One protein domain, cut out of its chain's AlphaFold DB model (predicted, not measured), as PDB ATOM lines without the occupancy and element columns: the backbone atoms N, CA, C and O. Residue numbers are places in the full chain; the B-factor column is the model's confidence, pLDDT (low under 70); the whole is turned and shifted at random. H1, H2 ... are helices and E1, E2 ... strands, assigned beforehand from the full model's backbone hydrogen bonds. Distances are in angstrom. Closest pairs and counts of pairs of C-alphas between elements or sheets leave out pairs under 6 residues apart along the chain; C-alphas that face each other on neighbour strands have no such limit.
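AT A GLANCE: This is residues 3 to 171 of the 171 residues of an uncharacterized protein of bioreactor metagenome (UniProt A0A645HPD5). A single helix, H4, runs through the middle, H2 and H5 pack across its later part, and three small, separate two-stranded ribbons, E1-E2, E4-E5 and E3-E6, lie around these helices with long loops between. The E1-E2 hairpin packs at the start of H4, and only the loop of residues 118 to 124 sticks out. The printed part has 169 residues, with seven named helices and six named strands in the order E1 E2 H1 E3 H2 H3 H4 H5 E4 H6 E5 H7 E6. The three sheets are antiparallel and the class is mixed, though under half of the residues are in named elements. The whole is compact, with a radius of gyration of the C-alphas of 16.2 A and spans of 44 by 37 by 30 A.

IN THESE COORDINATES: Find C-alpha 3 at (216.183, 174.726, 135.206); there E1, residues 3 to 6, begins, and E2, residues 13 to 17, runs 13.4 A. Look for H4, residues 77 to 89, from C-alpha 77 at (221.244, 179.341, 133.910) over 18.5 A. H2, residues 40 to 51, spans 16.2 A; H7, residues 151 to 160, 14.2 A; H5, residues 97 to 106, 14.1 A. The short helices are H1, residues 20 to 24, H3, residues 53 to 56, and H6, residues 138 to 141. The other strands are E3, residues 33 to 35, E4, residues 112 to 115, E5, residues 145 to 148, and E6, residues 168 to 170, which ends at C-alpha 170 at (222.143, 162.836, 120.406).

HOW THE PARTS SIT: Start at the hairpin E1 and E2, where N 3 and O 16 are 3.0 A apart, within hydrogen-bond range. The closest C-alphas of E1 and H4, those of Lys 4 and Ser 77, are 4.9 A apart. H4 is the hub. Its residues 85 to 89 touch H2, closest at C-alphas 88 and 45, 5.2 A, only just about perpendicular at 72 degrees. Its residues 82 to 87 touch H5, closest at C-alphas 83 and 100, 5.2 A, about perpendicular at 77 degrees. Its residues 78 to 82 only just touch H7, with 3 pairs of C-alphas within 8 A, closest at C-alphas 78 and 151, 7.0 A; they run the same way at a shallow tilt of 28 degrees. H3 is close to H2 but not clearly touching, with C-alphas 49 and 55 at 6.0 A. In E4 and E5, N 114 and O 146 are 2.9 A apart; in E3 and E6, N 35 and O 168 are 2.8 A apart. H1 and H6 touch no helix. Every O i to N i+4 pair is within hydrogen-bond range in H1, H2, H4, H5 and H7; H3 and H6 are too short for such a pair.

THE WHOLE: The C-alphas of Ala 92 and Ser 120 are the two farthest apart, 46.8 A. The printed part has no cut. The long links are H3 to H4 and E4 to H6. Look for pLDDT under 70 at residues 21 to 29, 116 to 128 and 139 to 144.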
ATOM      1  N   HIS A   3     215.354 173.809 135.989       86.44
ATOM      2  CA  HIS A   3     216.183 174.726 135.206       86.44
ATOM      3  C   HIS A   3     215.898 176.179 135.584       86.44
ATOM      4  O   HIS A   3     214.805 176.509 136.045       86.44
ATOM      5  N   LYS A   4     216.885 177.052 135.381       89.94
ATOM      6  CA  LYS A   4     216.727 178.499 135.533       89.94
ATOM      7  C   LYS A   4     216.511 179.130 134.163       89.94
ATOM      8  O   LYS A   4     217.355 178.951 133.288       89.94
ATOM      9  N   LEU A   5     215.433 179.889 134.009       84.94
ATOM     10  CA  LEU A   5     215.117 180.638 132.791       84.94
ATOM     11  C   LEU A   5     214.877 182.104 133.148       84.94
ATOM     12  O   LEU A   5     214.458 182.401 134.269       84.94
ATOM     13  N   ASN A   6     215.161 183.005 132.211       83.88
ATOM     14  CA  ASN A   6     214.663 184.372 132.297       83.88
ATOM     15  C   ASN A   6     213.245 184.436 131.734       83.88
ATOM     16  O   ASN A   6     212.929 183.729 130.777       83.88
ATOM     17  N   GLU A   7     212.412 185.316 132.277       80.94
ATOM     18  CA  GLU A   7     211.146 185.625 131.621       80.94
ATOM     19  C   GLU A   7     211.428 186.354 130.299       80.94
ATOM     20  O   GLU A   7     212.372 187.149 130.174       80.94
ATOM     21  N   CYS A   8     210.646 186.038 129.268       75.81
ATOM     22  CA  CYS A   8     210.859 186.577 127.931       75.81
ATOM     23  C   CYS A   8     210.827 188.111 127.948       75.81
ATOM     24  O   CYS A   8     209.825 188.722 128.305       75.81
ATOM     25  N   GLY A   9     211.928 188.733 127.521       70.69
ATOM     26  CA  GLY A   9     212.038 190.189 127.443       70.69
ATOM     27  C   GLY A   9     212.318 190.902 128.771       70.69
ATOM     28  O   GLY A   9     212.312 192.130 128.769       70.69
ATOM     29  N   THR A  10     212.603 190.189 129.868       81.19
ATOM     30  CA  THR A  10     212.930 190.795 131.174       81.19
ATOM     31  C   THR A  10     214.341 190.432 131.660       81.19
ATOM     32  O   THR A  10     215.041 189.609 131.067       81.19
ATOM     33  N   ALA A  11     214.757 191.079 132.754       84.62
ATOM     34  CA  ALA A  11     215.973 190.771 133.506       84.62
ATOM     35  C   ALA A  11     215.703 189.880 134.738       84.62
ATOM     36  O   ALA A  11     216.582 189.750 135.589       84.62
ATOM     37  N   SER A  12     214.505 189.299 134.866       88.44
ATOM     38  CA  SER A  12     214.115 188.460 136.007       88.44
ATOM     39  C   SER A  12     214.250 186.982 135.659       88.44
ATOM     40  O   SER A  12     213.819 186.539 134.593       88.44
ATOM     41  N   GLY A  13     214.889 186.216 136.546       88.88
ATOM     42  CA  GLY A  13     215.169 184.799 136.347       88.88
ATOM     43  C   GLY A  13     214.721 183.905 137.501       88.88
ATOM     44  O   GLY A  13     215.213 184.020 138.631       88.88
ATOM     45  N   HIS A  14     213.899 182.908 137.182       92.69
ATOM     46  CA  HIS A  14     213.281 181.991 138.144       92.69
ATOM     47  C   HIS A  14     213.674 180.533 137.885       92.69
ATOM     48  O   HIS A  14     214.167 180.186 136.809       92.69
ATOM     49  N   ILE A  15     213.495 179.681 138.901       92.06
ATOM     50  CA  ILE A  15     213.676 178.230 138.767       92.06
ATOM     51  C   ILE A  15     212.331 177.604 138.433       92.06
ATOM     52  O   ILE A  15     211.370 177.756 139.183       92.06
ATOM     53  N   TYR A  16     212.297 176.842 137.350       88.38
ATOM     54  CA  TYR A  16     211.127 176.103 136.907       88.38
ATOM     55  C   TYR A  16     211.366 174.605 137.054       88.38
ATOM     56  O   TYR A  16     212.498 174.116 136.969       88.38
ATOM     57  N   ARG A  17     210.276 173.867 137.277       87.50
ATOM     58  CA  ARG A  17     210.247 172.406 137.208       87.50
ATOM     59  C   ARG A  17     209.312 171.981 136.092       87.50
ATOM     60  O   ARG A  17     208.105 172.123 136.229       87.50
ATOM     61  N   GLN A  18     209.878 171.452 135.015       81.00
ATOM     62  CA  GLN A  18     209.137 171.021 133.827       81.00
ATOM     63  C   GLN A  18     209.608 169.632 133.379       81.00
ATOM     64  O   GLN A  18     210.673 169.157 133.807       81.00
ATOM     65  N   GLY A  19     208.805 168.940 132.571       78.56
ATOM     66  CA  GLY A  19     209.216 167.697 131.926       78.56
ATOM     67  C   GLY A  19     210.251 167.949 130.826       78.56
ATOM     68  O   GLY A  19     210.561 169.086 130.477       78.56
ATOM     69  N   LEU A  20     210.852 166.869 130.316       71.56
ATOM     70  CA  LEU A  20     211.786 166.969 129.188       71.56
ATOM     71  C   LEU A  20     211.054 167.307 127.883       71.56
ATOM     72  O   LEU A  20     211.629 167.983 127.041       71.56
ATOM     73  N   GLY A  21     209.796 166.879 127.733       68.94
ATOM     74  CA  GLY A  21     208.975 167.214 126.568       68.94
ATOM     75  C   GLY A  21     208.792 168.723 126.439       68.94
ATOM     76  O   GLY A  21     209.137 169.289 125.413       68.94
ATOM     77  N   GLU A  22     208.367 169.392 127.508       63.97
ATOM     78  CA  GLU A  22     208.193 170.847 127.539       63.97
ATOM     79  C   GLU A  22     209.496 171.610 127.263       63.97
ATOM     80  O   GLU A  22     209.455 172.685 126.678       63.97
ATOM     81  N   PHE A  23     210.650 171.046 127.634       67.31
ATOM     82  CA  PHE A  23     211.960 171.636 127.347       67.31
ATOM     83  C   PHE A  23     212.354 171.536 125.863       67.31
ATOM     84  O   PHE A  23     212.949 172.465 125.328       67.31
ATOM     85  N   PHE A  24     212.037 170.422 125.196       66.88
ATOM     86  CA  PHE A  24     212.393 170.187 123.788       66.88
ATOM     87  C   PHE A  24     211.341 170.673 122.781       66.88
ATOM     88  O   PHE A  24     211.590 170.619 121.580       66.88
ATOM     89  N   LEU A  25     210.181 171.142 123.248       63.78
ATOM     90  CA  LEU A  25     209.127 171.724 122.409       63.78
ATOM     91  C   LEU A  25     209.396 173.190 122.009       63.78
ATOM     92  O   LEU A  25     208.525 173.816 121.411       63.78
ATOM     93  N   ASP A  26     210.574 173.732 122.332       62.44
ATOM     94  CA  ASP A  26     211.024 175.053 121.876       62.44
ATOM     95  C   ASP A  26     211.575 174.998 120.434       62.44
ATOM     96  O   ASP A  26     211.992 173.940 119.948       62.44
ATOM     97  N   ASP A  27     211.607 176.143 119.749       60.72
ATOM     98  CA  ASP A  27     212.085 176.266 118.365       60.72
ATOM     99  C   ASP A  27     213.614 176.105 118.303       60.72
ATOM    100  O   ASP A  27     214.394 177.066 118.295       60.72
ATOM    101  N   MET A  28     214.076 174.856 118.262       63.12
ATOM    102  CA  MET A  28     215.497 174.544 118.150       63.12
ATOM    103  C   MET A  28     216.039 174.882 116.756       63.12
ATOM    104  O   MET A  28     215.560 174.394 115.735       63.12
ATOM    105  N   TRP A  29     217.138 175.641 116.709       63.31
ATOM    106  CA  TRP A  29     217.899 175.888 115.474       63.31
ATOM    107  C   TRP A  29     218.483 174.598 114.864       63.31
ATOM    108  O   TRP A  29     218.612 174.477 113.646       63.31
ATOM    109  N   ARG A  30     218.856 173.636 115.717       70.69
ATOM    110  CA  ARG A  30     219.294 172.284 115.347       70.69
ATOM    111  C   ARG A  30     218.703 171.284 116.328       70.69
ATOM    112  O   ARG A  30     218.786 171.507 117.533       70.69
ATOM    113  N   TYR A  31     218.186 170.174 115.814       76.75
ATOM    114  CA  TYR A  31     217.709 169.039 116.607       76.75
ATOM    115  C   TYR A  31     218.898 168.201 117.097       76.75
ATOM    116  O   TYR A  31     219.079 167.060 116.700       76.75
ATOM    117  N   GLU A  32     219.766 168.809 117.901       80.25
ATOM    118  CA  GLU A  32     220.924 168.149 118.500       80.25
ATOM    119  C   GLU A  32     220.967 168.474 119.992       80.25
ATOM    120  O   GLU A  32     220.828 169.632 120.390       80.25
ATOM    121  N   ALA A  33     221.206 167.463 120.824       83.56
ATOM    122  CA  ALA A  33     221.387 167.635 122.260       83.56
ATOM    123  C   ALA A  33     222.734 167.066 122.711       83.56
ATOM    124  O   ALA A  33     223.129 165.965 122.334       83.56
ATOM    125  N   ALA A  34     223.426 167.806 123.573       88.00
ATOM    126  CA  ALA A  34     224.604 167.321 124.277       88.00
ATOM    127  C   ALA A  34     224.190 166.799 125.659       88.00
ATOM    128  O   ALA A  34     223.603 167.522 126.463       88.00
ATOM    129  N   ILE A  35     224.514 165.542 125.947       90.88
ATOM    130  CA  ILE A  35     224.227 164.879 127.217       90.88
ATOM    131  C   ILE A  35     225.545 164.538 127.899       90.88
ATOM    132  O   ILE A  35     226.412 163.883 127.322       90.88
ATOM    133  N   GLN A  36     225.670 164.923 129.164       94.44
ATOM    134  CA  GLN A  36     226.771 164.510 130.022       94.44
ATOM    135  C   GLN A  36     226.196 163.865 131.280       94.44
ATOM    136  O   GLN A  36     225.417 164.486 131.998       94.44
ATOM    137  N   ILE A  37     226.541 162.602 131.532       96.00
ATOM    138  CA  ILE A  37     225.981 161.842 132.658       96.00
ATOM    139  C   ILE A  37     226.904 162.019 133.870       96.00
ATOM    140  O   ILE A  37     228.059 161.581 133.776       96.00
ATOM    141  N   PRO A  38     226.445 162.620 134.986       97.38
ATOM    142  CA  PRO A  38     227.240 162.728 136.205       97.38
ATOM    143  C   PRO A  38     227.562 161.357 136.806       97.38
ATOM    144  O   PRO A  38     226.860 160.376 136.555       97.38
ATOM    145  N   THR A  39     228.601 161.261 137.633       98.25
ATOM    146  CA  THR A  39     228.896 160.008 138.351       98.25
ATOM    147  C   THR A  39     227.743 159.621 139.292       98.25
ATOM    148  O   THR A  39     226.975 160.492 139.706       98.25
ATOM    149  N   PRO A  40     227.604 158.339 139.685       98.19
ATOM    150  CA  PRO A  40     226.539 157.916 140.598       98.19
ATOM    151  C   PRO A  40     226.487 158.723 141.905       98.19
ATOM    152  O   PRO A  40     225.402 159.057 142.374       98.19
ATOM    153  N   ALA A  41     227.646 159.096 142.458       97.62
ATOM    154  CA  ALA A  41     227.725 159.934 143.654       97.62
ATOM    155  C   ALA A  41     227.141 161.337 143.412       97.62
ATOM    156  O   ALA A  41     226.320 161.811 144.197       97.62
ATOM    157  N   VAL A  42     227.502 161.973 142.290       98.19
ATOM    158  CA  VAL A  42     226.964 163.288 141.909       98.19
ATOM    159  C   VAL A  42     225.460 163.208 141.633       98.19
ATOM    160  O   VAL A  42     224.711 164.079 142.070       98.19
ATOM    161  N   GLN A  43     224.992 162.151 140.965       98.00
ATOM    162  CA  GLN A  43     223.565 161.935 140.711       98.00
ATOM    163  C   GLN A  43     222.763 161.820 142.011       98.00
ATOM    164  O   GLN A  43     221.721 162.459 142.134       98.00
ATOM    165  N   GLN A  44     223.242 161.054 142.996       97.81
ATOM    166  CA  GLN A  44     222.568 160.912 144.294       97.81
ATOM    167  C   GLN A  44     222.521 162.235 145.067       97.81
ATOM    168  O   GLN A  44     221.471 162.607 145.599       97.81
ATOM    169  N   ALA A  45     223.637 162.969 145.090       97.31
ATOM    170  CA  ALA A  45     223.723 164.284 145.717       97.31
ATOM    171  C   ALA A  45     222.733 165.276 145.081       97.31
ATOM    172  O   ALA A  45     221.917 165.891 145.778       97.31
ATOM    173  N   LEU A  46     222.746 165.371 143.746       96.75
ATOM    174  CA  LEU A  46     221.822 166.210 142.988       96.75
ATOM    175  C   LEU A  46     220.374 165.778 143.194       96.75
ATOM    176  O   LEU A  46     219.538 166.636 143.437       96.75
ATOM    177  N   LEU A  47     220.055 164.483 143.159       95.75
ATOM    178  CA  LEU A  47     218.687 164.000 143.357       95.75
ATOM    179  C   LEU A  47     218.132 164.449 144.713       95.75
ATOM    180  O   LEU A  47     217.013 164.957 144.775       95.75
ATOM    181  N   LYS A  48     218.923 164.325 145.786       95.38
ATOM    182  CA  LYS A  48     218.521 164.764 147.128       95.38
ATOM    183  C   LYS A  48     218.286 166.275 147.176       95.38
ATOM    184  O   LYS A  48     217.249 166.717 147.667       95.38
ATOM    185  N   PHE A  49     219.218 167.066 146.643       95.62
ATOM    186  CA  PHE A  49     219.135 168.529 146.661       95.62
ATOM    187  C   PHE A  49     217.995 169.062 145.782       95.62
ATOM    188  O   PHE A  49     217.207 169.905 146.210       95.62
ATOM    189  N   LEU A  50     217.888 168.531 144.563       93.94
ATOM    190  CA  LEU A  50     216.896 168.893 143.559       93.94
ATOM    191  C   LEU A  50     215.516 168.319 143.859       93.94
ATOM    192  O   LEU A  50     214.600 168.649 143.124       93.94
ATOM    193  N   SER A  51     215.309 167.482 144.871       93.06
ATOM    194  CA  SER A  51     213.957 167.035 145.265       93.06
ATOM    195  C   SER A  51     213.394 167.828 146.443       93.06
ATOM    196  O   SER A  51     212.201 167.762 146.720       93.06
ATOM    197  N   ALA A  52     214.234 168.609 147.118       92.31
ATOM    198  CA  ALA A  52     213.858 169.391 148.284       92.31
ATOM    199  C   ALA A  52     213.608 170.874 147.930       92.31
ATOM    200  O   ALA A  52     214.088 171.363 146.900       92.31
ATOM    201  N   PRO A  53     212.919 171.639 148.804       91.81
ATOM    202  CA  PRO A  53     212.778 173.094 148.657       91.81
ATOM    203  C   PRO A  53     214.120 173.843 148.587       91.81
ATOM    204  O   PRO A  53     214.195 174.946 148.052       91.81
ATOM    205  N   THR A  54     215.206 173.217 149.061       89.19
ATOM    206  CA  THR A  54     216.578 173.739 148.986       89.19
ATOM    207  C   THR A  54     217.062 174.001 147.563       89.19
ATOM    208  O   THR A  54     218.028 174.735 147.403       89.19
ATOM    209  N   VAL A  55     216.383 173.482 146.534       92.00
ATOM    210  CA  VAL A  55     216.650 173.819 145.125       92.00
ATOM    211  C   VAL A  55     216.650 175.335 144.857       92.00
ATOM    212  O   VAL A  55     217.371 175.806 143.981       92.00
ATOM    213  N   LEU A  56     215.878 176.107 145.634       94.94
ATOM    214  CA  LEU A  56     215.790 177.565 145.511       94.94
ATOM    215  C   LEU A  56     216.865 178.312 146.312       94.94
ATOM    216  O   LEU A  56     217.006 179.516 146.142       94.94
ATOM    217  N   ARG A  57     217.648 177.621 147.154       95.31
ATOM    218  CA  ARG A  57     218.595 178.232 148.108       95.31
ATOM    219  C   ARG A  57     219.542 179.235 147.454       95.31
ATOM    220  O   ARG A  57     219.867 180.251 148.054       95.31
ATOM    221  N   LEU A  58     220.014 178.916 146.251       96.69
ATOM    222  CA  LEU A  58     220.994 179.719 145.523       96.69
ATOM    223  C   LEU A  58     220.384 180.518 144.369       96.69
ATOM    224  O   LEU A  58     221.131 181.070 143.563       96.69
ATOM    225  N   GLN A  59     219.056 180.566 144.243       96.00
ATOM    226  CA  GLN A  59     218.429 181.371 143.202       96.00
ATOM    227  C   GLN A  59     218.664 182.859 143.484       96.00
ATOM    228  O   GLN A  59     218.430 183.350 144.581       96.00
ATOM    229  N   ASN A  60     219.125 183.570 142.458       96.44
ATOM    230  CA  ASN A  60     219.203 185.024 142.433       96.44
ATOM    231  C   ASN A  60     218.359 185.538 141.267       96.44
ATOM    232  O   ASN A  60     218.589 185.126 140.130       96.44
ATOM    233  N   GLU A  61     217.369 186.382 141.538       95.38
ATOM    234  CA  GLU A  61     216.430 186.836 140.510       95.38
ATOM    235  C   GLU A  61     217.085 187.700 139.428       95.38
ATOM    236  O   GLU A  61     216.864 187.372 138.260       95.38
ATOM    237  N   PRO A  62     217.918 188.718 139.750       95.31
ATOM    238  CA  PRO A  62     218.592 189.504 138.729       95.31
ATOM    239  C   PRO A  62     219.369 188.598 137.775       95.31
ATOM    240  O   PRO A  62     220.329 187.914 138.149       95.31
ATOM    241  N   TYR A  63     218.934 188.589 136.526       92.94
ATOM    242  CA  TYR A  63     219.421 187.694 135.501       92.94
ATOM    243  C   TYR A  63     220.254 188.475 134.496       92.94
ATOM    244  O   TYR A  63     219.828 189.502 133.967       92.94
ATOM    245  N   SER A  64     221.423 187.931 134.165       91.38
ATOM    246  CA  SER A  64     222.101 188.313 132.936       91.38
ATOM    247  C   SER A  64     222.740 187.118 132.252       91.38
ATOM    248  O   SER A  64     223.556 186.440 132.874       91.38
ATOM    249  N   MET A  65     222.433 186.910 130.965       88.62
ATOM    250  CA  MET A  65     222.955 185.808 130.142       88.62
ATOM    251  C   MET A  65     224.487 185.803 130.076       88.62
ATOM    252  O   MET A  65     225.100 184.755 129.894       88.62
ATOM    253  N   VAL A  66     225.100 186.971 130.258       89.75
ATOM    254  CA  VAL A  66     226.552 187.169 130.235       89.75
ATOM    255  C   VAL A  66     227.107 187.559 131.603       89.75
ATOM    256  O   VAL A  66     228.196 188.108 131.657       89.75
ATOM    257  N   SER A  67     226.382 187.286 132.693       93.38
ATOM    258  CA  SER A  67     226.827 187.590 134.063       93.38
ATOM    259  C   SER A  67     228.251 187.114 134.345       93.38
ATOM    260  O   SER A  67     228.659 186.025 133.911       93.38
ATOM    261  N   TYR A  68     228.991 187.927 135.103       94.38
ATOM    262  CA  TYR A  68     230.348 187.598 135.506       94.38
ATOM    263  C   TYR A  68     230.330 186.369 136.412       94.38
ATOM    264  O   TYR A  68     229.636 186.331 137.431       94.38
ATOM    265  N   VAL A  69     231.147 185.372 136.072       94.88
ATOM    266  CA  VAL A  69     231.198 184.074 136.769       94.88
ATOM    267  C   VAL A  69     231.358 184.178 138.297       94.88
ATOM    268  O   VAL A  69     230.815 183.346 139.024       94.88
ATOM    269  N   TRP A  70     232.069 185.199 138.786       96.12
ATOM    270  CA  TRP A  70     232.394 185.386 140.206       96.12
ATOM    271  C   TRP A  70     231.662 186.564 140.845       96.12
ATOM    272  O   TRP A  70     231.970 186.952 141.969       96.12
ATOM    273  N   SER A  71     230.706 187.157 140.130       95.31
ATOM    274  CA  SER A  71     229.805 188.139 140.717       95.31
ATOM    275  C   SER A  71     228.612 187.451 141.375       95.31
ATOM    276  O   SER A  71     228.129 186.406 140.929       95.31
ATOM    277  N   SER A  72     228.098 188.075 142.430       95.50
ATOM    278  CA  SER A  72     226.807 187.737 143.026       95.50
ATOM    279  C   SER A  72     225.659 188.609 142.504       95.50
ATOM    280  O   SER A  72     224.506 188.297 142.797       95.50
ATOM    281  N   LYS A  73     225.951 189.665 141.727       95.75
ATOM    282  CA  LYS A  73     224.968 190.667 141.280       95.75
ATOM    283  C   LYS A  73     223.914 190.072 140.353       95.75
ATOM    284  O   LYS A  73     222.726 190.238 140.605       95.75
ATOM    285  N   TYR A  74     224.351 189.340 139.333       95.88
ATOM    286  CA  TYR A  74     223.479 188.639 138.394       95.88
ATOM    287  C   TYR A  74     223.694 187.125 138.466       95.88
ATOM    288  O   TYR A  74     224.674 186.644 139.043       95.88
ATOM    289  N   GLN A  75     222.753 186.360 137.913       96.50
ATOM    290  CA  GLN A  75     222.878 184.912 137.756       96.50
ATOM    291  C   GLN A  75     222.263 184.438 136.440       96.50
ATOM    292  O   GLN A  75     221.100 184.720 136.161       96.50
ATOM    293  N   GLN A  76     223.010 183.641 135.679       93.12
ATOM    294  CA  GLN A  76     222.499 182.903 134.515       93.12
ATOM    295  C   GLN A  76     222.286 181.412 134.781       93.12
ATOM    296  O   GLN A  76     222.569 180.902 135.867       93.12
ATOM    297  N   SER A  77     221.720 180.719 133.794       94.00
ATOM    298  CA  SER A  77     221.244 179.341 133.910       94.00
ATOM    299  C   SER A  77     222.345 178.321 134.202       94.00
ATOM    300  O   SER A  77     222.211 177.536 135.142       94.00
ATOM    301  N   ASN A  78     223.458 178.367 133.471       95.38
ATOM    302  CA  ASN A  78     224.617 177.510 133.710       95.38
ATOM    303  C   ASN A  78     225.264 177.830 135.057       95.38
ATOM    304  O   ASN A  78     225.662 176.916 135.773       95.38
ATOM    305  N   GLN A  79     225.332 179.112 135.435       96.56
ATOM    306  CA  GLN A  79     225.896 179.514 136.725       96.56
ATOM    307  C   GLN A  79     225.071 178.939 137.885       96.56
ATOM    308  O   GLN A  79     225.638 178.318 138.784       96.56
ATOM    309  N   TRP A  80     223.736 179.033 137.820       97.62
ATOM    310  CA  TRP A  80     222.853 178.376 138.787       97.62
ATOM    311  C   TRP A  80     223.040 176.855 138.809       97.62
ATOM    312  O   TRP A  80     223.087 176.274 139.893       97.62
ATOM    313  N   ALA A  81     223.188 176.206 137.651       96.94
ATOM    314  CA  ALA A  81     223.410 174.762 137.583       96.94
ATOM    315  C   ALA A  81     224.729 174.351 138.265       96.94
ATOM    316  O   ALA A  81     224.744 173.420 139.070       96.94
ATOM    317  N   THR A  82     225.825 175.076 138.014       97.44
ATOM    318  CA  THR A  82     227.129 174.807 138.647       97.44
ATOM    319  C   THR A  82     227.154 175.116 140.140       97.44
ATOM    320  O   THR A  82     227.714 174.347 140.919       97.44
ATOM    321  N   GLU A  83     226.515 176.206 140.570       98.31
ATOM    322  CA  GLU A  83     226.414 176.565 141.988       98.31
ATOM    323  C   GLU A  83     225.517 175.567 142.740       98.31
ATOM    324  O   GLU A  83     225.835 175.161 143.858       98.31
ATOM    325  N   THR A  84     224.436 175.105 142.105       97.94
ATOM    326  CA  THR A  84     223.567 174.035 142.619       97.94
ATOM    327  C   THR A  84     224.319 172.719 142.761       97.94
ATOM    328  O   THR A  84     224.156 172.040 143.771       97.94
ATOM    329  N   LEU A  85     225.169 172.359 141.795       98.06
ATOM    330  CA  LEU A  85     226.033 171.189 141.922       98.06
ATOM    331  C   LEU A  85     226.958 171.310 143.137       98.06
ATOM    332  O   LEU A  85     227.033 170.370 143.922       98.06
ATOM    333  N   ALA A  86     227.612 172.458 143.328       98.25
ATOM    334  CA  ALA A  86     228.448 172.687 144.505       98.25
ATOM    335  C   ALA A  86     227.635 172.491 145.799       98.25
ATOM    336  O   ALA A  86     228.011 171.693 146.657       98.25
ATOM    337  N   ALA A  87     226.467 173.136 145.900       98.25
ATOM    338  CA  ALA A  87     225.583 173.011 147.059       98.25
ATOM    339  C   ALA A  87     225.035 171.596 147.276       98.25
ATOM    340  O   ALA A  87     224.794 171.204 148.413       98.25
ATOM    341  N   ALA A  88     224.841 170.815 146.216       97.94
ATOM    342  CA  ALA A  88     224.438 169.421 146.328       97.94
ATOM    343  C   ALA A  88     225.575 168.537 146.856       97.94
ATOM    344  O   ALA A  88     225.315 167.623 147.637       97.94
ATOM    345  N   MET A  89     226.817 168.818 146.450       98.06
ATOM    346  CA  MET A  89     228.003 168.070 146.874       98.06
ATOM    347  C   MET A  89     228.404 168.370 148.321       98.06
ATOM    348  O   MET A  89     228.835 167.460 149.021       98.06
ATOM    349  N   GLU A  90     228.225 169.610 148.786       97.56
ATOM    350  CA  GLU A  90     228.573 170.036 150.150       97.56
ATOM    351  C   GLU A  90     227.398 170.769 150.843       97.56
ATOM    352  O   GLU A  90     227.494 171.946 151.209       97.56
ATOM    353  N   PRO A  91     226.246 170.100 151.049       96.00
ATOM    354  CA  PRO A  91     224.989 170.757 151.424       96.00
ATOM    355  C   PRO A  91     224.967 171.333 152.840       96.00
ATOM    356  O   PRO A  91     224.105 172.169 153.135       96.00
ATOM    357  N   ALA A  92     225.879 170.879 153.706       95.31
ATOM    358  CA  ALA A  92     226.031 171.356 155.077       95.31
ATOM    359  C   ALA A  92     226.832 172.665 155.158       95.31
ATOM    360  O   ALA A  92     226.547 173.502 156.011       95.31
ATOM    361  N   THR A  93     227.793 172.880 154.259       96.88
ATOM    362  CA  THR A  93     228.702 174.038 154.308       96.88
ATOM    363  C   THR A  93     228.323 175.119 153.301       96.88
ATOM    364  O   THR A  93     228.471 176.304 153.597       96.88
ATOM    365  N   ILE A  94     227.781 174.742 152.140       98.12
ATOM    366  CA  ILE A  94     227.407 175.679 151.080       98.12
ATOM    367  C   ILE A  94     225.949 176.109 151.258       98.12
ATOM    368  O   ILE A  94     224.994 175.430 150.864       98.12
ATOM    369  N   GLN A  95     225.793 177.279 151.869       96.81
ATOM    370  CA  GLN A  95     224.513 177.911 152.167       96.81
ATOM    371  C   GLN A  95     224.198 179.107 151.262       96.81
ATOM    372  O   GLN A  95     223.037 179.487 151.149       96.81
ATOM    373  N   ASN A  96     225.198 179.688 150.595       97.62
ATOM    374  CA  ASN A  96     225.023 180.844 149.713       97.62
ATOM    375  C   ASN A  96     225.906 180.778 148.452       97.62
ATOM    376  O   ASN A  96     226.785 179.924 148.318       97.62
ATOM    377  N   ARG A  97     225.655 181.703 147.512       97.81
ATOM    378  CA  ARG A  97     226.339 181.748 146.209       97.81
ATOM    379  C   ARG A  97     227.844 181.974 146.335       97.81
ATOM    380  O   ARG A  97     228.603 181.340 145.614       97.81
ATOM    381  N   ALA A  98     228.284 182.815 147.271       98.06
ATOM    382  CA  ALA A  98     229.707 183.081 147.475       98.06
ATOM    383  C   ALA A  98     230.463 181.813 147.909       98.06
ATOM    384  O   ALA A  98     231.542 181.528 147.398       98.06
ATOM    385  N   GLN A  99     229.868 181.001 148.789       98.56
ATOM    386  CA  GLN A  99     230.431 179.708 149.193       98.56
ATOM    387  C   GLN A  99     230.458 178.704 148.033       98.56
ATOM    388  O   GLN A  99     231.446 177.994 147.864       98.56
ATOM    389  N   ALA A 100     229.409 178.671 147.205       98.56
ATOM    390  CA  ALA A 100     229.379 177.828 146.011       98.56
ATOM    391  C   ALA A 100     230.477 178.225 145.009       98.56
ATOM    392  O   ALA A 100     231.198 177.369 144.502       98.56
ATOM    393  N   GLN A 101     230.655 179.525 144.774       98.44
ATOM    394  CA  GLN A 101     231.703 180.064 143.907       98.44
ATOM    395  C   GLN A 101     233.106 179.774 144.452       98.44
ATOM    396  O   GLN A 101     233.973 179.343 143.694       98.44
ATOM    397  N   ALA A 102     233.324 179.922 145.763       98.50
ATOM    398  CA  ALA A 102     234.584 179.552 146.404       98.50
ATOM    399  C   ALA A 102     234.883 178.050 146.259       98.50
ATOM    400  O   ALA A 102     236.013 177.669 145.958       98.50
ATOM    401  N   TRP A 103     233.870 177.190 146.403       98.44
ATOM    402  CA  TRP A 103     234.014 175.753 146.169       98.44
ATOM    403  C   TRP A 103     234.368 175.443 144.711       98.44
ATOM    404  O   TRP A 103     235.258 174.634 144.459       98.44
ATOM    405  N   LEU A 104     233.730 176.116 143.747       98.50
ATOM    406  CA  LEU A 104     234.046 175.968 142.324       98.50
ATOM    407  C   LEU A 104     235.499 176.369 142.035       98.50
ATOM    408  O   LEU A 104     236.211 175.609 141.381       98.50
ATOM    409  N   GLN A 105     235.970 177.499 142.576       98.19
ATOM    410  CA  GLN A 105     237.373 177.924 142.463       98.19
ATOM    411  C   GLN A 105     238.329 176.900 143.088       98.19
ATOM    412  O   GLN A 105     239.317 176.521 142.465       98.19
ATOM    413  N   ALA A 106     238.009 176.387 144.281       97.94
ATOM    414  CA  ALA A 106     238.811 175.368 144.958       97.94
ATOM    415  C   ALA A 106     238.839 174.026 144.200       97.94
ATOM    416  O   ALA A 106     239.835 173.307 144.240       97.94
ATOM    417  N   ARG A 107     237.771 173.698 143.462       97.62
ATOM    418  CA  ARG A 107     237.712 172.564 142.519       97.62
ATOM    419  C   ARG A 107     238.247 172.916 141.131       97.62
ATOM    420  O   ARG A 107     238.019 172.181 140.167       97.62
ATOM    421  N   GLY A 108     238.953 174.038 141.035       97.50
ATOM    422  CA  GLY A 108     239.651 174.494 139.852       97.50
ATOM    423  C   GLY A 108     238.733 174.783 138.678       97.50
ATOM    424  O   GLY A 108     239.175 174.547 137.567       97.50
ATOM    425  N   TYR A 109     237.480 175.204 138.873       98.19
ATOM    426  CA  TYR A 109     236.596 175.618 137.779       98.19
ATOM    427  C   TYR A 109     237.193 176.810 137.023       98.19
ATOM    428  O   TYR A 109     237.569 177.815 137.625       98.19
ATOM    429  N   GLU A 110     237.242 176.704 135.696       95.38
ATOM    430  CA  GLU A 110     237.754 177.754 134.816       95.38
ATOM    431  C   GLU A 110     236.599 178.325 133.986       95.38
ATOM    432  O   GLU A 110     235.921 177.560 133.296       95.38
ATOM    433  N   PRO A 111     236.332 179.641 134.049       92.56
ATOM    434  CA  PRO A 111     235.264 180.244 133.269       92.56
ATOM    435  C   PRO A 111     235.567 180.230 131.774       92.56
ATOM    436  O   PRO A 111     236.705 180.407 131.337       92.56
ATOM    437  N   GLY A 112     234.503 180.103 130.984       89.31
ATOM    438  CA  GLY A 112     234.566 180.379 129.561       89.31
ATOM    439  C   GLY A 112     234.705 181.878 129.316       89.31
ATOM    440  O   GLY A 112     234.390 182.707 130.172       89.31
ATOM    441  N   ALA A 113     235.158 182.231 128.120       85.94
ATOM    442  CA  ALA A 113     235.263 183.615 127.701       85.94
ATOM    443  C   ALA A 113     234.539 183.828 126.376       85.94
ATOM    444  O   ALA A 113     234.893 183.223 125.365       85.94
ATOM    445  N   LEU A 114     233.556 184.724 126.371       79.69
ATOM    446  CA  LEU A 114     232.923 185.177 125.144       79.69
ATOM    447  C   LEU A 114     233.749 186.336 124.585       79.69
ATOM    448  O   LEU A 114     233.890 187.384 125.222       79.69
ATOM    449  N   ILE A 115     234.320 186.131 123.398       70.25
ATOM    450  CA  ILE A 115     235.039 187.177 122.673       70.25
ATOM    451  C   ILE A 115     234.012 187.993 121.894       70.25
ATOM    452  O   ILE A 115     233.467 187.532 120.888       70.25
ATOM    453  N   ILE A 116     233.773 189.231 122.319       63.47
ATOM    454  CA  ILE A 116     232.855 190.138 121.626       63.47
ATOM    455  C   ILE A 116     233.565 190.776 120.419       63.47
ATOM    456  O   ILE A 116     233.845 191.969 120.394       63.47
ATOM    457  N   ARG A 117     233.894 189.984 119.396       53.41
ATOM    458  CA  ARG A 117     234.353 190.510 118.091       53.41
ATOM    459  C   ARG A 117     233.218 190.643 117.065       53.41
ATOM    460  O   ARG A 117     233.449 191.119 115.962       53.41
ATOM    461  N   ALA A 118     231.996 190.242 117.417       46.84
ATOM    462  CA  ALA A 118     230.921 189.953 116.467       46.84
ATOM    463  C   ALA A 118     229.596 190.674 116.780       46.84
ATOM    464  O   ALA A 118     228.535 190.053 116.775       46.84
ATOM    465  N   PHE A 119     229.619 191.997 116.980       49.53
ATOM    466  CA  PHE A 119     228.379 192.796 116.938       49.53
ATOM    467  C   PHE A 119     227.645 192.675 115.581       49.53
ATOM    468  O   PHE A 119     226.464 192.985 115.491       49.53
ATOM    469  N   SER A 120     228.310 192.178 114.532       42.41
ATOM    470  CA  SER A 120     227.768 192.038 113.177       42.41
ATOM    471  C   SER A 120     227.197 190.654 112.828       42.41
ATOM    472  O   SER A 120     226.825 190.445 111.676       42.41
ATOM    473  N   ARG A 121     227.098 189.694 113.768       40.47
ATOM    474  CA  ARG A 121     226.513 188.361 113.468       40.47
ATOM    475  C   ARG A 121     225.403 187.867 114.397       40.47
ATOM    476  O   ARG A 121     224.781 186.862 114.070       40.47
ATOM    477  N   LEU A 122     225.067 188.590 115.463       45.69
ATOM    478  CA  LEU A 122     223.776 188.431 116.144       45.69
ATOM    479  C   LEU A 122     222.794 189.482 115.616       45.69
ATOM    480  O   LEU A 122     222.510 190.483 116.267       45.69
ATOM    481  N   GLY A 123     222.240 189.229 114.429       40.47
ATOM    482  CA  GLY A 123     221.080 189.944 113.877       40.47
ATOM    483  C   GLY A 123     219.773 189.688 114.645       40.47
ATOM    484  O   GLY A 123     218.700 189.688 114.057       40.47
ATOM    485  N   GLY A 124     219.851 189.450 115.954       39.94
ATOM    486  CA  GLY A 124     218.723 189.168 116.825       39.94
ATOM    487  C   GLY A 124     218.974 189.746 118.212       39.94
ATOM    488  O   GLY A 124     219.531 189.078 119.071       39.94
ATOM    489  N   ARG A 125     218.517 190.986 118.424       44.03
ATOM    490  CA  ARG A 125     218.230 191.584 119.743       44.03
ATOM    491  C   ARG A 125     219.433 191.871 120.657       44.03
ATOM    492  O   ARG A 125     219.481 191.439 121.801       44.03
ATOM    493  N   MET A 126     220.303 192.783 120.231       41.94
ATOM    494  CA  MET A 126     221.254 193.490 121.117       41.94
ATOM    495  C   MET A 126     220.580 194.535 122.045       41.94
ATOM    496  O   MET A 126     221.243 195.387 122.624       41.94
ATOM    497  N   THR A 127     219.255 194.454 122.199       50.34
ATOM    498  CA  THR A 127     218.409 195.198 123.149       50.34
ATOM    499  C   THR A 127     217.825 194.274 124.224       50.34
ATOM    500  O   THR A 127     216.795 194.589 124.821       50.34
ATOM    501  N   ALA A 128     218.393 193.081 124.417       61.38
ATOM    502  CA  ALA A 128     217.812 192.094 125.310       61.38
ATOM    503  C   ALA A 128     217.965 192.546 126.773       61.38
ATOM    504  O   ALA A 128     219.075 192.764 127.255       61.38
ATOM    505  N   ALA A 129     216.836 192.684 127.474       71.75
ATOM    506  CA  ALA A 129     216.767 193.120 128.871       71.75
ATOM    507  C   ALA A 129     217.618 192.264 129.834       71.75
ATOM    508  O   ALA A 129     217.887 192.679 130.953       71.75
ATOM    509  N   ASN A 130     218.076 191.093 129.392       73.62
ATOM    510  CA  ASN A 130     218.890 190.144 130.136       73.62
ATOM    511  C   ASN A 130     220.410 190.255 129.860       73.62
ATOM    512  O   ASN A 130     221.149 189.313 130.148       73.62
ATOM    513  N   ILE A 131     220.922 191.361 129.308       82.62
ATOM    514  CA  ILE A 131     222.368 191.590 129.104       82.62
ATOM    515  C   ILE A 131     222.857 192.748 129.982       82.62
ATOM    516  O   ILE A 131     222.442 193.888 129.797       82.62
ATOM    517  N   ALA A 132     223.785 192.468 130.900       85.25
ATOM    518  CA  ALA A 132     224.412 193.447 131.781       85.25
ATOM    519  C   ALA A 132     225.930 193.208 131.847       85.25
ATOM    520  O   ALA A 132     226.394 192.074 131.757       85.25
ATOM    521  N   PHE A 133     226.707 194.288 131.977       86.25
ATOM    522  CA  PHE A 133     228.180 194.240 132.022       86.25
ATOM    523  C   PHE A 133     228.778 194.921 133.254       86.25
ATOM    524  O   PHE A 133     229.995 194.960 133.417       86.25
ATOM    525  N   ASP A 134     227.939 195.521 134.086       88.12
ATOM    526  CA  ASP A 134     228.301 196.317 135.256       88.12
ATOM    527  C   ASP A 134     228.585 195.460 136.503       88.12
ATOM    528  O   ASP A 134     228.649 195.977 137.617       88.12
ATOM    529  N   ASP A 135     228.759 194.152 136.311       90.38
ATOM    530  CA  ASP A 135     229.249 193.187 137.290       90.38
ATOM    531  C   ASP A 135     230.615 192.578 136.915       90.38
ATOM    532  O   ASP A 135     231.195 191.837 137.712       90.38
ATOM    533  N   HIS A 136     231.151 192.910 135.735       88.88
ATOM    534  CA  HIS A 136     232.493 192.514 135.316       88.88
ATOM    535  C   HIS A 136     233.559 193.452 135.893       88.88
ATOM    536  O   HIS A 136     233.371 194.672 135.885       88.88
ATOM    537  N   PRO A 137     234.734 192.927 136.299       85.62
ATOM    538  CA  PRO A 137     235.890 193.758 136.612       85.62
ATOM    539  C   PRO A 137     236.248 194.661 135.427       85.62
ATOM    540  O   PRO A 137     236.277 194.198 134.283       85.62
ATOM    541  N   ASN A 138     236.562 195.932 135.702       74.44
ATOM    542  CA  ASN A 138     236.842 196.937 134.669       74.44
ATOM    543  C   ASN A 138     237.899 196.454 133.662       74.44
ATOM    544  O   ASN A 138     237.676 196.526 132.457       74.44
ATOM    545  N   GLU A 139     238.999 195.874 134.144       65.94
ATOM    546  CA  GLU A 139     240.083 195.332 133.311       65.94
ATOM    547  C   GLU A 139     239.598 194.281 132.296       65.94
ATOM    548  O   GLU A 139     240.074 194.238 131.162       65.94
ATOM    549  N   LYS A 140     238.602 193.465 132.667       61.75
ATOM    550  CA  LYS A 140     238.023 192.424 131.804       61.75
ATOM    551  C   LYS A 140     236.981 192.992 130.841       61.75
ATOM    552  O   LYS A 140     236.932 192.592 129.679       61.75
ATOM    553  N   ARG A 141     236.204 193.988 131.286       60.09
ATOM    554  CA  ARG A 141     235.181 194.669 130.475       60.09
ATOM    555  C   ARG A 141     235.768 195.334 129.225       60.09
ATOM    556  O   ARG A 141     235.150 195.276 128.164       60.09
ATOM    557  N   PHE A 142     236.956 195.933 129.328       54.91
ATOM    558  CA  PHE A 142     237.598 196.642 128.211       54.91
ATOM    559  C   PHE A 142     238.431 195.739 127.285       54.91
ATOM    560  O   PHE A 142     238.764 196.152 126.178       54.91
ATOM    561  N   ALA A 143     238.706 194.490 127.675       60.59
ATOM    562  CA  ALA A 143     239.499 193.539 126.887       60.59
ATOM    563  C   ALA A 143     238.687 192.759 125.825       60.59
ATOM    564  O   ALA A 143     239.167 191.759 125.290       60.59
ATOM    565  N   SER A 144     237.436 193.160 125.546       65.00
ATOM    566  CA  SER A 144     236.479 192.426 124.687       65.00
ATOM    567  C   SER A 144     236.246 190.965 125.112       65.00
ATOM    568  O   SER A 144     235.800 190.148 124.301       65.00
ATOM    569  N   ARG A 145     236.548 190.635 126.374       75.44
ATOM    570  CA  ARG A 145     236.520 189.282 126.929       75.44
ATOM    571  C   ARG A 145     235.566 189.240 128.118       75.44
ATOM    572  O   ARG A 145     235.915 189.656 129.219       75.44
ATOM    573  N   ILE A 146     234.365 188.722 127.893       83.88
ATOM    574  CA  ILE A 146     233.380 188.501 128.957       83.88
ATOM    575  C   ILE A 146     233.628 187.120 129.547       83.88
ATOM    576  O   ILE A 146     233.423 186.114 128.868       83.88
ATOM    577  N   GLU A 147     234.061 187.058 130.801       90.81
ATOM    578  CA  GLU A 147     234.176 185.790 131.517       90.81
ATOM    579  C   GLU A 147     232.837 185.388 132.133       90.81
ATOM    580  O   GLU A 147     232.317 186.063 133.019       90.81
ATOM    581  N   THR A 148     232.298 184.252 131.702       92.81
ATOM    582  CA  THR A 148     230.999 183.746 132.157       92.81
ATOM    583  C   THR A 148     230.985 182.211 132.195       92.81
ATOM    584  O   THR A 148     231.963 181.546 131.845       92.81
ATOM    585  N   VAL A 149     229.880 181.617 132.648       95.19
ATOM    586  CA  VAL A 149     229.690 180.158 132.690       95.19
ATOM    587  C   VAL A 149     229.113 179.666 131.356       95.19
ATOM    588  O   VAL A 149     227.924 179.785 131.069       95.19
ATOM    589  N   THR A 150     229.955 179.091 130.509       92.56
ATOM    590  CA  THR A 150     229.541 178.533 129.210       92.56
ATOM    591  C   THR A 150     229.260 177.035 129.318       92.56
ATOM    592  O   THR A 150     229.763 176.375 130.223       92.56
ATOM    593  N   VAL A 151     228.499 176.472 128.377       92.00
ATOM    594  CA  VAL A 151     228.304 175.012 128.308       92.00
ATOM    595  C   VAL A 151     229.650 174.291 128.156       92.00
ATOM    596  O   VAL A 151     229.905 173.312 128.858       92.00
ATOM    597  N   ASP A 152     230.551 174.816 127.323       92.06
ATOM    598  CA  ASP A 152     231.891 174.254 127.118       92.06
ATOM    599  C   ASP A 152     232.717 174.257 128.406       92.06
ATOM    600  O   ASP A 152     233.270 173.230 128.794       92.06
ATOM    601  N   SER A 153     232.756 175.386 129.121       95.69
ATOM    602  CA  SER A 153     233.510 175.475 130.377       95.69
ATOM    603  C   SER A 153     232.973 174.522 131.446       95.69
ATOM    604  O   SER A 153     233.756 173.911 132.172       95.69
ATOM    605  N   VAL A 154     231.650 174.336 131.519       97.19
ATOM    606  CA  VAL A 154     231.028 173.377 132.446       97.19
ATOM    607  C   VAL A 154     231.364 171.941 132.066       97.19
ATOM    608  O   VAL A 154     231.836 171.182 132.912       97.19
ATOM    609  N   THR A 155     231.150 171.562 130.809       95.62
ATOM    610  CA  THR A 155     231.328 170.174 130.362       95.62
ATOM    611  C   THR A 155     232.786 169.728 130.422       95.62
ATOM    612  O   THR A 155     233.074 168.631 130.915       95.62
ATOM    613  N   GLN A 156     233.717 170.599 130.018       96.31
ATOM    614  CA  GLN A 156     235.157 170.360 130.131       96.31
ATOM    615  C   GLN A 156     235.589 170.233 131.594       96.31
ATOM    616  O   GLN A 156     236.336 169.310 131.932       96.31
ATOM    617  N   TRP A 157     235.104 171.116 132.476       98.00
ATOM    618  CA  TRP A 157     235.404 171.040 133.906       98.00
ATOM    619  C   TRP A 157     234.878 169.744 134.534       98.00
ATOM    620  O   TRP A 157     235.638 169.048 135.209       98.00
ATOM    621  N   LEU A 158     233.622 169.374 134.273       97.94
ATOM    622  CA  LEU A 158     233.023 168.140 134.790       97.94
ATOM    623  C   LEU A 158     233.794 166.893 134.348       97.94
ATOM    624  O   LEU A 158     233.998 165.978 135.148       97.94
ATOM    625  N   GLN A 159     234.252 166.866 133.095       96.44
ATOM    626  CA  GLN A 159     235.026 165.750 132.568       96.44
ATOM    627  C   GLN A 159     236.422 165.677 133.200       96.44
ATOM    628  O   GLN A 159     236.812 164.617 133.691       96.44
ATOM    629  N   ARG A 160     237.179 166.785 133.243       96.81
ATOM    630  CA  ARG A 160     238.551 166.770 133.794       96.81
ATOM    631  C   ARG A 160     238.600 166.542 135.303       96.81
ATOM    632  O   ARG A 160     239.592 166.033 135.806       96.81
ATOM    633  N   THR A 161     237.535 166.906 136.017       96.94
ATOM    634  CA  THR A 161     237.386 166.637 137.456       96.94
ATOM    635  C   THR A 161     236.730 165.290 137.748       96.94
ATOM    636  O   THR A 161     236.510 164.965 138.912       96.94
ATOM    637  N   GLN A 162     236.427 164.500 136.710       96.44
ATOM    638  CA  GLN A 162     235.796 163.182 136.816       96.44
ATOM    639  C   GLN A 162     234.454 163.204 137.571       96.44
ATOM    640  O   GLN A 162     234.042 162.215 138.175       96.44
ATOM    641  N   LEU A 163     233.743 164.335 137.526       97.19
ATOM    642  CA  LEU A 163     232.402 164.486 138.095       97.19
ATOM    643  C   LEU A 163     231.310 164.019 137.129       97.19
ATOM    644  O   LEU A 163     230.196 163.712 137.558       97.19
ATOM    645  N   ALA A 164     231.627 163.920 135.838       97.56
ATOM    646  CA  ALA A 164     230.746 163.363 134.828       97.56
ATOM    647  C   ALA A 164     231.520 162.600 133.745       97.56
ATOM    648  O   ALA A 164     232.730 162.745 133.582       97.56
ATOM    649  N   SER A 165     230.786 161.779 133.001       96.19
ATOM    650  CA  SER A 165     231.261 161.115 131.784       96.19
ATOM    651  C   SER A 165     231.637 162.116 130.683       96.19
ATOM    652  O   SER A 165     231.378 163.315 130.789       96.19
ATOM    653  N   ALA A 166     232.248 161.627 129.601       94.88
ATOM    654  CA  ALA A 166     232.411 162.426 128.391       94.88
ATOM    655  C   ALA A 166     231.042 162.819 127.804       94.88
ATOM    656  O   ALA A 166     230.064 162.075 127.930       94.88
ATOM    657  N   VAL A 167     230.992 163.982 127.154       95.25
ATOM    658  CA  VAL A 167     229.793 164.466 126.459       95.25
ATOM    659  C   VAL A 167     229.414 163.504 125.330       95.25
ATOM    660  O   VAL A 167     230.273 163.028 124.589       95.25
ATOM    661  N   ARG A 168     228.116 163.228 125.195       93.44
ATOM    662  CA  ARG A 168     227.515 162.474 124.091       93.44
ATOM    663  C   ARG A 168     226.554 163.381 123.342       93.44
ATOM    664  O   ARG A 168     225.700 163.996 123.972       93.44
ATOM    665  N   THR A 169     226.657 163.422 122.024       89.38
ATOM    666  CA  THR A 169     225.669 164.104 121.185       89.38
ATOM    667  C   THR A 169     224.575 163.119 120.795       89.38
ATOM    668  O   THR A 169     224.872 161.987 120.414       89.38
ATOM    669  N   VAL A 170     223.323 163.546 120.904       85.50
ATOM    670  CA  VAL A 170     222.143 162.836 120.406       85.50
ATOM    671  C   VAL A 170     221.444 163.704 119.361       85.50
ATOM    672  O   VAL A 170     221.464 164.931 119.475       85.50
ATOM    673  N   GLN A 171     220.877 163.053 118.351       78.62
ATOM    674  CA  GLN A 171     220.130 163.645 117.239       78.62
ATOM    675  C   GLN A 171     218.744 163.005 117.182       78.62
ATOM    676  O   GLN A 171     218.659 161.806 117.548       78.62
TER     677      GLN A 171